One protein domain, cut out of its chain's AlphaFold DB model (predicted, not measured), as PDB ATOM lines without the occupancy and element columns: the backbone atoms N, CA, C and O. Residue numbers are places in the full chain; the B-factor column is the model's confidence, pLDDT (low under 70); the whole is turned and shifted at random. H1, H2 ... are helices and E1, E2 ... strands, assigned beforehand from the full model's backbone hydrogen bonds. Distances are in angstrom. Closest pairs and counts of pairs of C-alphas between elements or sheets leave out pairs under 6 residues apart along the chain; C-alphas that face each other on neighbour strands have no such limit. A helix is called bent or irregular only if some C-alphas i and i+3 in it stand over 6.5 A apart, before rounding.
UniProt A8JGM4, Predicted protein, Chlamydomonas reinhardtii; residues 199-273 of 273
ATOM      1  N   PRO A 199     246.078 207.892 255.338       81.94
ATOM      2  CA  PRO A 199     247.305 207.763 256.118       81.94
ATOM      3  C   PRO A 199     248.142 209.043 256.104       81.94
ATOM      4  O   PRO A 199     248.699 209.420 257.131       81.94
ATOM      5  N   LEU A 200     248.232 209.702 254.945       78.75
ATOM      6  CA  LEU A 200     249.046 210.892 254.712       78.75
ATOM      7  C   LEU A 200     248.344 211.769 253.680       78.75
ATOM      8  O   LEU A 200     248.436 211.480 252.498       78.75
ATOM      9  N   PRO A 201     247.581 212.788 254.085       74.62
ATOM     10  CA  PRO A 201     246.801 213.553 253.129       74.62
ATOM     11  C   PRO A 201     247.652 214.628 252.426       74.62
ATOM     12  O   PRO A 201     248.234 215.488 253.086       74.62
ATOM     13  N   GLY A 202     247.689 214.581 251.090       74.62
ATOM     14  CA  GLY A 202     248.342 215.565 250.212       74.62
ATOM     15  C   GLY A 202     249.512 214.989 249.408       74.62
ATOM     16  O   GLY A 202     249.834 213.814 249.539       74.62
ATOM     17  N   GLY A 203     250.162 215.829 248.597       80.50
ATOM     18  CA  GLY A 203     251.306 215.447 247.758       80.50
ATOM     19  C   GLY A 203     250.938 214.973 246.349       80.50
ATOM     20  O   GLY A 203     249.766 214.923 245.992       80.50
ATOM     21  N   ASP A 204     251.959 214.632 245.558       82.25
ATOM     22  CA  ASP A 204     251.810 214.305 244.129       82.25
ATOM     23  C   ASP A 204     251.929 212.801 243.827       82.25
ATOM     24  O   ASP A 204     251.685 212.371 242.700       82.25
ATOM     25  N   ALA A 205     252.325 211.983 244.809       85.06
ATOM     26  CA  ALA A 205     252.389 210.536 244.640       85.06
ATOM     27  C   ALA A 205     251.010 209.916 244.866       85.06
ATOM     28  O   ALA A 205     250.271 210.336 245.754       85.06
ATOM     29  N   THR A 206     250.682 208.868 244.118       88.62
ATOM     30  CA  THR A 206     249.406 208.157 244.253       88.62
ATOM     31  C   THR A 206     249.638 206.747 244.773       88.62
ATOM     32  O   THR A 206     250.535 206.042 244.312       88.62
ATOM     33  N   VAL A 207     248.802 206.334 245.724       91.69
ATOM     34  CA  VAL A 207     248.745 204.964 246.234       91.69
ATOM     35  C   VAL A 207     247.325 204.441 246.077       91.69
ATOM     36  O   VAL A 207     246.366 205.124 246.445       91.69
ATOM     37  N   ARG A 208     247.195 203.217 245.562       94.94
ATOM     38  CA  ARG A 208     245.903 202.566 245.325       94.94
ATOM     39  C   ARG A 208     245.843 201.208 245.991       94.94
ATOM     40  O   ARG A 208     246.833 200.481 246.027       94.94
ATOM     41  N   TYR A 209     244.668 200.852 246.499       96.81
ATOM     42  CA  TYR A 209     244.380 199.490 246.944       96.81
ATOM     43  C   TYR A 209     243.472 198.838 245.916       96.81
ATOM     44  O   TYR A 209     242.404 199.371 245.614       96.81
ATOM     45  N   ILE A 210     243.909 197.710 245.370       98.00
ATOM     46  CA  ILE A 210     243.265 197.022 244.256       98.00
ATOM     47  C   ILE A 210     242.550 195.782 244.776       98.00
ATOM     48  O   ILE A 210     243.169 194.950 245.438       98.00
ATOM     49  N   ASP A 211     241.261 195.643 244.459       98.12
ATOM     50  CA  ASP A 211     240.534 194.392 244.670       98.12
ATOM     51  C   ASP A 211     240.854 193.417 243.530       98.12
ATOM     52  O   ASP A 211     240.310 193.499 242.420       98.12
ATOM     53  N   ASN A 212     241.761 192.480 243.800       97.94
ATOM     54  CA  ASN A 212     242.180 191.476 242.827       97.94
ATOM     55  C   ASN A 212     241.071 190.473 242.515       97.94
ATOM     56  O   ASN A 212     241.014 189.944 241.402       97.94
ATOM     57  N   THR A 213     240.210 190.180 243.491       98.06
ATOM     58  CA  THR A 213     239.072 189.280 243.298       98.06
ATOM     59  C   THR A 213     238.101 189.902 242.300       98.06
ATOM     60  O   THR A 213     237.740 189.257 241.320       98.06
ATOM     61  N   GLU A 214     237.766 191.180 242.477       97.50
ATOM     62  CA  GLU A 214     236.884 191.920 241.566       97.50
ATOM     63  C   GLU A 214     237.494 192.065 240.172       97.50
ATOM     64  O   GLU A 214     236.809 191.876 239.169       97.50
ATOM     65  N   SER A 215     238.792 192.370 240.103       97.06
ATOM     66  CA  SER A 215     239.504 192.524 238.830       97.06
ATOM     67  C   SER A 215     239.421 191.242 237.991       97.06
ATOM     68  O   SER A 215     239.141 191.302 236.793       97.06
ATOM     69  N   LYS A 216     239.564 190.072 238.633       97.62
ATOM     70  CA  LYS A 216     239.389 188.754 237.997       97.62
ATOM     71  C   LYS A 216     237.930 188.482 237.622       97.62
ATOM     72  O   LYS A 216     237.680 188.039 236.506       97.62
ATOM     73  N   GLU A 217     236.980 188.757 238.520       95.94
ATOM     74  CA  GLU A 217     235.537 188.570 238.283       95.94
ATOM     75  C   GLU A 217     235.038 189.373 237.071       95.94
ATOM     76  O   GLU A 217     234.198 188.890 236.312       95.94
ATOM     77  N   LEU A 218     235.570 190.582 236.874       94.88
ATOM     78  CA  LEU A 218     235.188 191.486 235.786       94.88
ATOM     79  C   LEU A 218     236.089 191.392 234.548       94.88
ATOM     80  O   LEU A 218     235.808 192.062 233.556       94.88
ATOM     81  N   ASN A 219     237.152 190.581 234.587       95.69
ATOM     82  CA  ASN A 219     238.163 190.493 233.532       95.69
ATOM     83  C   ASN A 219     238.725 191.877 233.127       95.69
ATOM     84  O   ASN A 219     238.774 192.225 231.946       95.69
ATOM     85  N   THR A 220     239.122 192.673 234.123       94.12
ATOM     86  CA  THR A 220     239.729 194.005 233.951       94.12
ATOM     87  C   THR A 220     241.124 194.059 234.581       94.12
ATOM     88  O   THR A 220     241.469 193.208 235.401       94.12
ATOM     89  N   CYS A 221     241.942 195.046 234.197       92.12
ATOM     90  CA  CYS A 221     243.315 195.172 234.692       92.12
ATOM     91  C   CYS A 221     243.364 195.425 236.203       92.12
ATOM     92  O   CYS A 221     244.166 194.809 236.901       92.12
ATOM     93  N   CYS A 222     242.504 196.311 236.707       95.00
ATOM     94  CA  CYS A 222     242.426 196.636 238.117       95.00
ATOM     95  C   CYS A 222     241.065 197.242 238.477       95.00
ATOM     96  O   CYS A 222     240.391 197.872 237.659       95.00
ATOM     97  N   VAL A 223     240.663 197.044 239.731       97.00
ATOM     98  CA  VAL A 223     239.525 197.724 240.347       97.00
ATOM     99  C   VAL A 223     240.011 198.369 241.641       97.00
ATOM    100  O   VAL A 223     240.116 197.678 242.661       97.00
ATOM    101  N   PRO A 224     240.346 199.671 241.626       96.69
ATOM    102  CA  PRO A 224     240.729 200.369 242.840       96.69
ATOM    103  C   PRO A 224     239.524 200.476 243.782       96.69
ATOM    104  O   PRO A 224     238.414 200.820 243.381       96.69
ATOM    105  N   VAL A 225     239.751 200.175 245.056       97.00
ATOM    106  CA  VAL A 225     238.758 200.297 246.137       97.00
ATOM    107  C   VAL A 225     239.107 201.397 247.133       97.00
ATOM    108  O   VAL A 225     238.276 201.796 247.951       97.00
ATOM    109  N   PHE A 226     240.334 201.904 247.049       95.62
ATOM    110  CA  PHE A 226     240.828 203.054 247.784       95.62
ATOM    111  C   PHE A 226     241.943 203.715 246.974       95.62
ATOM    112  O   PHE A 226     242.792 203.024 246.413       95.62
ATOM    113  N   GLU A 227     241.952 205.042 246.946       92.69
ATOM    114  CA  GLU A 227     243.008 205.851 246.345       92.69
ATOM    115  C   GLU A 227     243.281 207.039 247.265       92.69
ATOM    116  O   GLU A 227     242.352 207.669 247.781       92.69
ATOM    117  N   ALA A 228     244.556 207.327 247.498       89.69
ATOM    118  CA  ALA A 228     244.983 208.499 248.245       89.69
ATOM    119  C   ALA A 228     246.263 209.080 247.645       89.69
ATOM    120  O   ALA A 228     247.106 208.359 247.104       89.69
ATOM    121  N   PHE A 229     246.399 210.395 247.789       85.44
ATOM    122  CA  PHE A 229     247.637 211.104 247.504       85.44
ATOM    123  C   PHE A 229     248.579 211.024 248.700       85.44
ATOM    124  O   PHE A 229     248.113 210.939 249.833       85.44
ATOM    125  N   CYS A 230     249.881 211.017 248.431       83.56
ATOM    126  CA  CYS A 230     250.957 210.941 249.406       83.56
ATOM    127  C   CYS A 230     252.063 211.964 249.052       83.56
ATOM    128  O   CYS A 230     252.351 212.154 247.865       83.56
ATOM    129  N   PRO A 231     252.751 212.580 250.038       83.56
ATOM    130  CA  PRO A 231     253.902 213.459 249.785       83.56
ATOM    131  C   PRO A 231     255.081 212.771 249.077       83.56
ATOM    132  O   PRO A 231     255.890 213.444 248.441       83.56
ATOM    133  N   GLY A 232     255.161 211.438 249.132       77.81
ATOM    134  CA  GLY A 232     256.077 210.634 248.321       77.81
ATOM    135  C   GLY A 232     257.498 210.498 248.876       77.81
ATOM    136  O   GLY A 232     258.367 209.980 248.174       77.81
ATOM    137  N   GLY A 233     257.765 210.935 250.108       80.94
ATOM    138  CA  GLY A 233     259.070 210.828 250.763       80.94
ATOM    139  C   GLY A 233     259.337 209.458 251.404       80.94
ATOM    140  O   GLY A 233     258.443 208.637 251.589       80.94
ATOM    141  N   MET A 234     260.589 209.192 251.804       73.50
ATOM    142  CA  MET A 234     260.937 207.938 252.509       73.50
ATOM    143  C   MET A 234     260.203 207.774 253.851       73.50
ATOM    144  O   MET A 234     259.862 206.655 254.226       73.50
ATOM    145  N   GLY A 235     259.951 208.876 254.566       77.50
ATOM    146  CA  GLY A 235     259.235 208.861 255.849       77.50
ATOM    147  C   GLY A 235     257.765 208.442 255.736       77.50
ATOM    148  O   GLY A 235     257.155 208.079 256.740       77.50
ATOM    149  N   ASP A 236     257.229 208.431 254.517       79.81
ATOM    150  CA  ASP A 236     255.807 208.249 254.242       79.81
ATOM    151  C   ASP A 236     255.416 206.779 254.014       79.81
ATOM    152  O   ASP A 236     254.245 206.407 254.095       79.81
ATOM    153  N   ILE A 237     256.404 205.904 253.797       83.88
ATOM    154  CA  ILE A 237     256.185 204.480 253.505       83.88
ATOM    155  C   ILE A 237     255.496 203.764 254.665       83.88
ATOM    156  O   ILE A 237     254.520 203.042 254.468       83.88
ATOM    157  N   MET A 238     256.011 203.933 255.885       87.75
ATOM    158  CA  MET A 238     255.540 203.154 257.031       87.75
ATOM    159  C   MET A 238     254.072 203.439 257.379       87.75
ATOM    160  O   MET A 238     253.334 202.467 257.558       87.75
ATOM    161  N   PRO A 239     253.605 204.705 257.418       90.06
ATOM    162  CA  PRO A 239     252.180 205.003 257.559       90.06
ATOM    163  C   PRO A 239     251.312 204.359 256.472       90.06
ATOM    164  O   PRO A 239     250.268 203.787 256.786       90.06
ATOM    165  N   VAL A 240     251.748 204.394 255.205       90.19
ATOM    166  CA  VAL A 240     251.008 203.790 254.083       90.19
ATOM    167  C   VAL A 240     250.911 202.272 254.228       90.19
ATOM    168  O   VAL A 240     249.822 201.721 254.072       90.19
ATOM    169  N   LEU A 241     252.013 201.593 254.562       91.62
ATOM    170  CA  LEU A 241     252.030 200.139 254.742       91.62
ATOM    171  C   LEU A 241     251.183 199.703 255.941       91.62
ATOM    172  O   LEU A 241     250.395 198.769 255.824       91.62
ATOM    173  N   GLN A 242     251.286 200.400 257.078       92.31
ATOM    174  CA  GLN A 242     250.458 200.117 258.257       92.31
ATOM    175  C   GLN A 242     248.967 200.290 257.955       92.31
ATOM    176  O   GLN A 242     248.147 199.460 258.355       92.31
ATOM    177  N   HIS A 243     248.624 201.346 257.219       94.06
ATOM    178  CA  HIS A 243     247.262 201.597 256.777       94.06
ATOM    179  C   HIS A 243     246.775 200.507 255.810       94.06
ATOM    180  O   HIS A 243     245.704 199.940 256.029       94.06
ATOM    181  N   PHE A 244     247.582 200.132 254.811       95.12
ATOM    182  CA  PHE A 244     247.263 199.044 253.884       95.12
ATOM    183  C   PHE A 244     247.018 197.723 254.621       95.12
ATOM    184  O   PHE A 244     245.977 197.109 254.423       95.12
ATOM    185  N   THR A 245     247.900 197.326 255.543       94.62
ATOM    186  CA  THR A 245     247.738 196.092 256.327       94.62
ATOM    187  C   THR A 245     246.436 196.074 257.141       94.62
ATOM    188  O   THR A 245     245.837 195.015 257.339       94.62
ATOM    189  N   CYS A 246     245.971 197.226 257.634       93.25
ATOM    190  CA  CYS A 246     244.679 197.312 258.318       93.25
ATOM    191  C   CYS A 246     243.513 197.055 257.349       93.25
ATOM    192  O   CYS A 246     242.613 196.269 257.655       93.25
ATOM    193  N   TYR A 247     243.565 197.669 256.166       95.25
ATOM    194  CA  TYR A 247     242.529 197.558 255.140       95.25
ATOM    195  C   TYR A 247     242.493 196.160 254.522       95.25
ATOM    196  O   TYR A 247     241.415 195.593 254.380       95.25
ATOM    197  N   GLU A 248     243.653 195.572 254.236       96.12
ATOM    198  CA  GLU A 248     243.812 194.215 253.710       96.12
ATOM    199  C   GLU A 248     243.141 193.179 254.619       96.12
ATOM    200  O   GLU A 248     242.369 192.351 254.147       96.12
ATOM    201  N   ARG A 249     243.335 193.259 255.942       93.38
ATOM    202  CA  ARG A 249     242.679 192.335 256.889       93.38
ATOM    203  C   ARG A 249     241.166 192.474 256.894       93.38
ATOM    204  O   ARG A 249     240.454 191.474 256.963       93.38
ATOM    205  N   ALA A 250     240.673 193.708 256.857       94.12
ATOM    206  CA  ALA A 250     239.241 193.956 256.808       94.12
ATOM    207  C   ALA A 250     238.641 193.471 255.477       94.12
ATOM    208  O   ALA A 250     237.552 192.899 255.463       94.12
ATOM    209  N   TRP A 251     239.384 193.613 254.379       96.38
ATOM    210  CA  TRP A 251     239.020 193.089 253.063       96.38
ATOM    211  C   TRP A 251     239.020 191.557 253.028       96.38
ATOM    212  O   TRP A 251     238.079 190.940 252.527       96.38
ATOM    213  N   ALA A 252     239.999 190.920 253.670       95.44
ATOM    214  CA  ALA A 252     240.067 189.470 253.815       95.44
ATOM    215  C   ALA A 252     238.887 188.903 254.625       95.44
ATOM    216  O   ALA A 252     238.439 187.789 254.354       95.44
ATOM    217  N   ALA A 253     238.305 189.665 255.562       93.19
ATOM    218  CA  ALA A 253     237.064 189.276 256.246       93.19
ATOM    219  C   ALA A 253     235.849 189.230 255.293       93.19
ATOM    220  O   ALA A 253     234.896 188.478 255.519       93.19
ATOM    221  N   LEU A 254     235.905 189.964 254.176       95.00
ATOM    222  CA  LEU A 254     234.986 189.816 253.046       95.00
ATOM    223  C   LEU A 254     235.364 188.636 252.137       95.00
ATOM    224  O   LEU A 254     234.680 188.394 251.151       95.00
ATOM    225  N   GLY A 255     236.382 187.837 252.454       95.69
ATOM    226  CA  GLY A 255     236.858 186.756 251.584       95.69
ATOM    227  C   GLY A 255     237.388 187.268 250.242       95.69
ATOM    228  O   GLY A 255     237.295 186.556 249.244       95.69
ATOM    229  N   ARG A 256     237.877 188.513 250.206       96.81
ATOM    230  CA  ARG A 256     238.398 189.176 249.007       96.81
ATOM    231  C   ARG A 256     239.888 189.464 249.178       96.81
ATOM    232  O   ARG A 256     240.364 189.633 250.299       96.81
ATOM    233  N   ASP A 257     240.601 189.508 248.062       97.38
ATOM    234  CA  ASP A 257     242.043 189.748 248.010       97.38
ATOM    235  C   ASP A 257     242.333 191.218 247.678       97.38
ATOM    236  O   ASP A 257     241.737 191.774 246.751       97.38
ATOM    237  N   LEU A 258     243.227 191.844 248.445       97.44
ATOM    238  CA  LEU A 258     243.585 193.253 248.304       97.44
ATOM    239  C   LEU A 258     245.085 193.377 248.034       97.44
ATOM    240  O   LEU A 258     245.891 192.753 248.712       97.44
ATOM    241  N   THR A 259     245.486 194.209 247.078       96.94
ATOM    242  CA  THR A 259     246.905 194.487 246.801       96.94
ATOM    243  C   THR A 259     247.192 195.977 246.802       96.94
ATOM    244  O   THR A 259     246.342 196.792 246.453       96.94
ATOM    245  N   LEU A 260     248.405 196.326 247.222       95.31
ATOM    246  CA  LEU A 260     248.931 197.679 247.169       95.31
ATOM    247  C   LEU A 260     249.524 197.945 245.782       95.31
ATOM    248  O   LEU A 260     250.578 197.406 245.451       95.31
ATOM    249  N   ASP A 261     248.877 198.801 244.999       93.50
ATOM    250  CA  ASP A 261     249.482 199.402 243.813       93.50
ATOM    251  C   ASP A 261     250.207 200.689 244.227       93.50
ATOM    252  O   ASP A 261     249.626 201.638 244.768       93.50
ATOM    253  N   SER A 262     251.518 200.679 243.995       88.00
ATOM    254  CA  SER A 262     252.433 201.764 244.321       88.00
ATOM    255  C   SER A 262     253.222 202.261 243.108       88.00
ATOM    256  O   SER A 262     254.227 202.952 243.277       88.00
ATOM    257  N   GLU A 263     252.778 201.961 241.878       86.88
ATOM    258  CA  GLU A 263     253.469 202.400 240.657       86.88
ATOM    259  C   GLU A 263     253.626 203.926 240.578       86.88
ATOM    260  O   GLU A 263     254.639 204.421 240.073       86.88
ATOM    261  N   GLY A 264     252.649 204.661 241.124       81.94
ATOM    262  CA  GLY A 264     252.647 206.120 241.245       81.94
ATOM    263  C   GLY A 264     253.451 206.674 242.428       81.94
ATOM    264  O   GLY A 264     253.481 207.890 242.613       81.94
ATOM    265  N   HIS A 265     254.097 205.827 243.237       84.62
ATOM    266  CA  HIS A 265     254.848 206.246 244.417       84.62
ATOM    267  C   HIS A 265     256.358 206.004 244.236       84.62
ATOM    268  O   HIS A 265     256.803 204.853 244.214       84.62
ATOM    269  N   PRO A 266     257.193 207.064 244.192       81.06
ATOM    270  CA  PRO A 266     258.588 206.964 243.751       81.06
ATOM    271  C   PRO A 266     259.431 206.026 244.619       81.06
ATOM    272  O   PRO A 266     260.260 205.287 244.102       81.06
ATOM    273  N   VAL A 267     259.197 206.029 245.935       80.56
ATOM    274  CA  VAL A 267     259.976 205.207 246.872       80.56
ATOM    275  C   VAL A 267     259.453 203.770 247.002       80.56
ATOM    276  O   VAL A 267     260.244 202.834 246.949       80.56
ATOM    277  N   LEU A 268     258.136 203.567 247.142       78.19
ATOM    278  CA  LEU A 268     257.537 202.228 247.270       78.19
ATOM    279  C   LEU A 268     257.814 201.352 246.041       78.19
ATOM    280  O   LEU A 268     258.136 200.175 246.195       78.19
ATOM    281  N   LYS A 269     257.804 201.950 244.844       78.38
ATOM    282  CA  LYS A 269     258.144 201.270 243.591       78.38
ATOM    283  C   LYS A 269     259.526 200.606 243.613       78.38
ATOM    284  O   LYS A 269     259.707 199.573 242.977       78.38
ATOM    285  N   MET A 270     260.499 201.179 244.328       63.28
ATOM    286  CA  MET A 270     261.871 200.656 244.387       63.28
ATOM    287  C   MET A 270     262.047 199.515 245.398       63.28
ATOM    288  O   MET A 270     263.007 198.764 245.288       63.28
ATOM    289  N   GLY A 271     261.162 199.400 246.394       59.97
ATOM    290  CA  GLY A 271     261.309 198.444 247.499       59.97
ATOM    291  C   GLY A 271     260.585 197.108 247.313       59.97
ATOM    292  O   GLY A 271     260.750 196.226 248.150       59.97
ATOM    293  N   MET A 272     259.761 196.970 246.268       57.34
ATOM    294  CA  MET A 272     258.951 195.768 245.998       57.34
ATOM    295  C   MET A 272     259.441 194.942 244.792       57.34
ATOM    296  O   MET A 272     258.768 193.986 244.406       57.34
ATOM    297  N   GLN A 273     260.585 195.311 244.203       49.41
ATOM    298  CA  GLN A 273     261.317 194.513 243.207       49.41
ATOM    299  C   GLN A 273     262.371 193.647 243.897       49.41
ATOM    300  O   GLN A 273     262.547 192.492 243.452       49.41
TER     301      GLN A 273
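What this domain is: This is residues 199 to 273 of the 273 residues of the protein "Predicted protein" of Chlamydomonas reinhardtii (UniProt A8JGM4). A small three-stranded sheet has one long helix, H2, covering one of its faces and running lengthwise along its strands. The short helix H1 sits at one end of the sheet, and the short H3 lies off toward the other end. The printed part has 75 residues, with three named helices and three named strands in the order E1, H1, E2, H2, E3, H3; the sheet is antiparallel, in the order E2, E1, E3, and the class is mixed, helices and strands. The whole is compact, with a radius of gyration of the C-alphas of 12.4 A and spans of 34 by 24 by 23 A.

Where its parts are: Strand E1, residues 205 to 211, begins at C-alpha (252.389, 210.536, 244.640) and is 20.0 A long. E2, residues 224 to 230, is 16.1 A long, and E3 is residues 258 to 261. H2, residues 234 to 253, is 30.5 A long and ends at C-alpha (237.064, 189.276, 256.246). It is only just irregular: C-alphas 235 and 238 are 6.9 A apart. H1 is residues 212 to 217 and H3 residues 268 to 271.

How they stand to each other: E1 is the inner strand. It is antiparallel to E2 at 163 degrees, with N 209 and O 226 2.9 A apart, and to E3 at 156 degrees, with N 210 and O 259 2.8 A apart, both within hydrogen-bond range. E2, H2 and E3 form a split strand-helix-strand unit, two strands running the same way with E1 between them, and its crossover is right-handed. H2 on one face of the sheet makes two layers; its height over the sheet is 8.3 A, over E1 and E3, along the strands at 15 degrees to E1 on the local plane. The closest C-alphas of H2 and E3 are those of Glu 248 and Leu 258, 5.5 A. H1 only grazes the sheet; its closest C-alpha pair with E3 is Asn 212 and Leu 258, 5.9 A. H3 is only just not on the sheet, with 4 pairs of C-alphas within 10 A, and is close to H2 but not clearly touching, Ile 237 and Leu 268 having the closest C-alphas at 6.8 A. In H1 every O i to N i+4 pair is within hydrogen-bond range, in H2 14 of 16, and H3 is too short for such a pair.

The domain as a whole: The C-alphas farthest apart, of Leu 218 and Gly 235, are 35.8 A apart. The printed part has no cut and no long link. Mean pLDDT of the printed part is 88.4; residues 270 to 273, at the chain's end, are under 70.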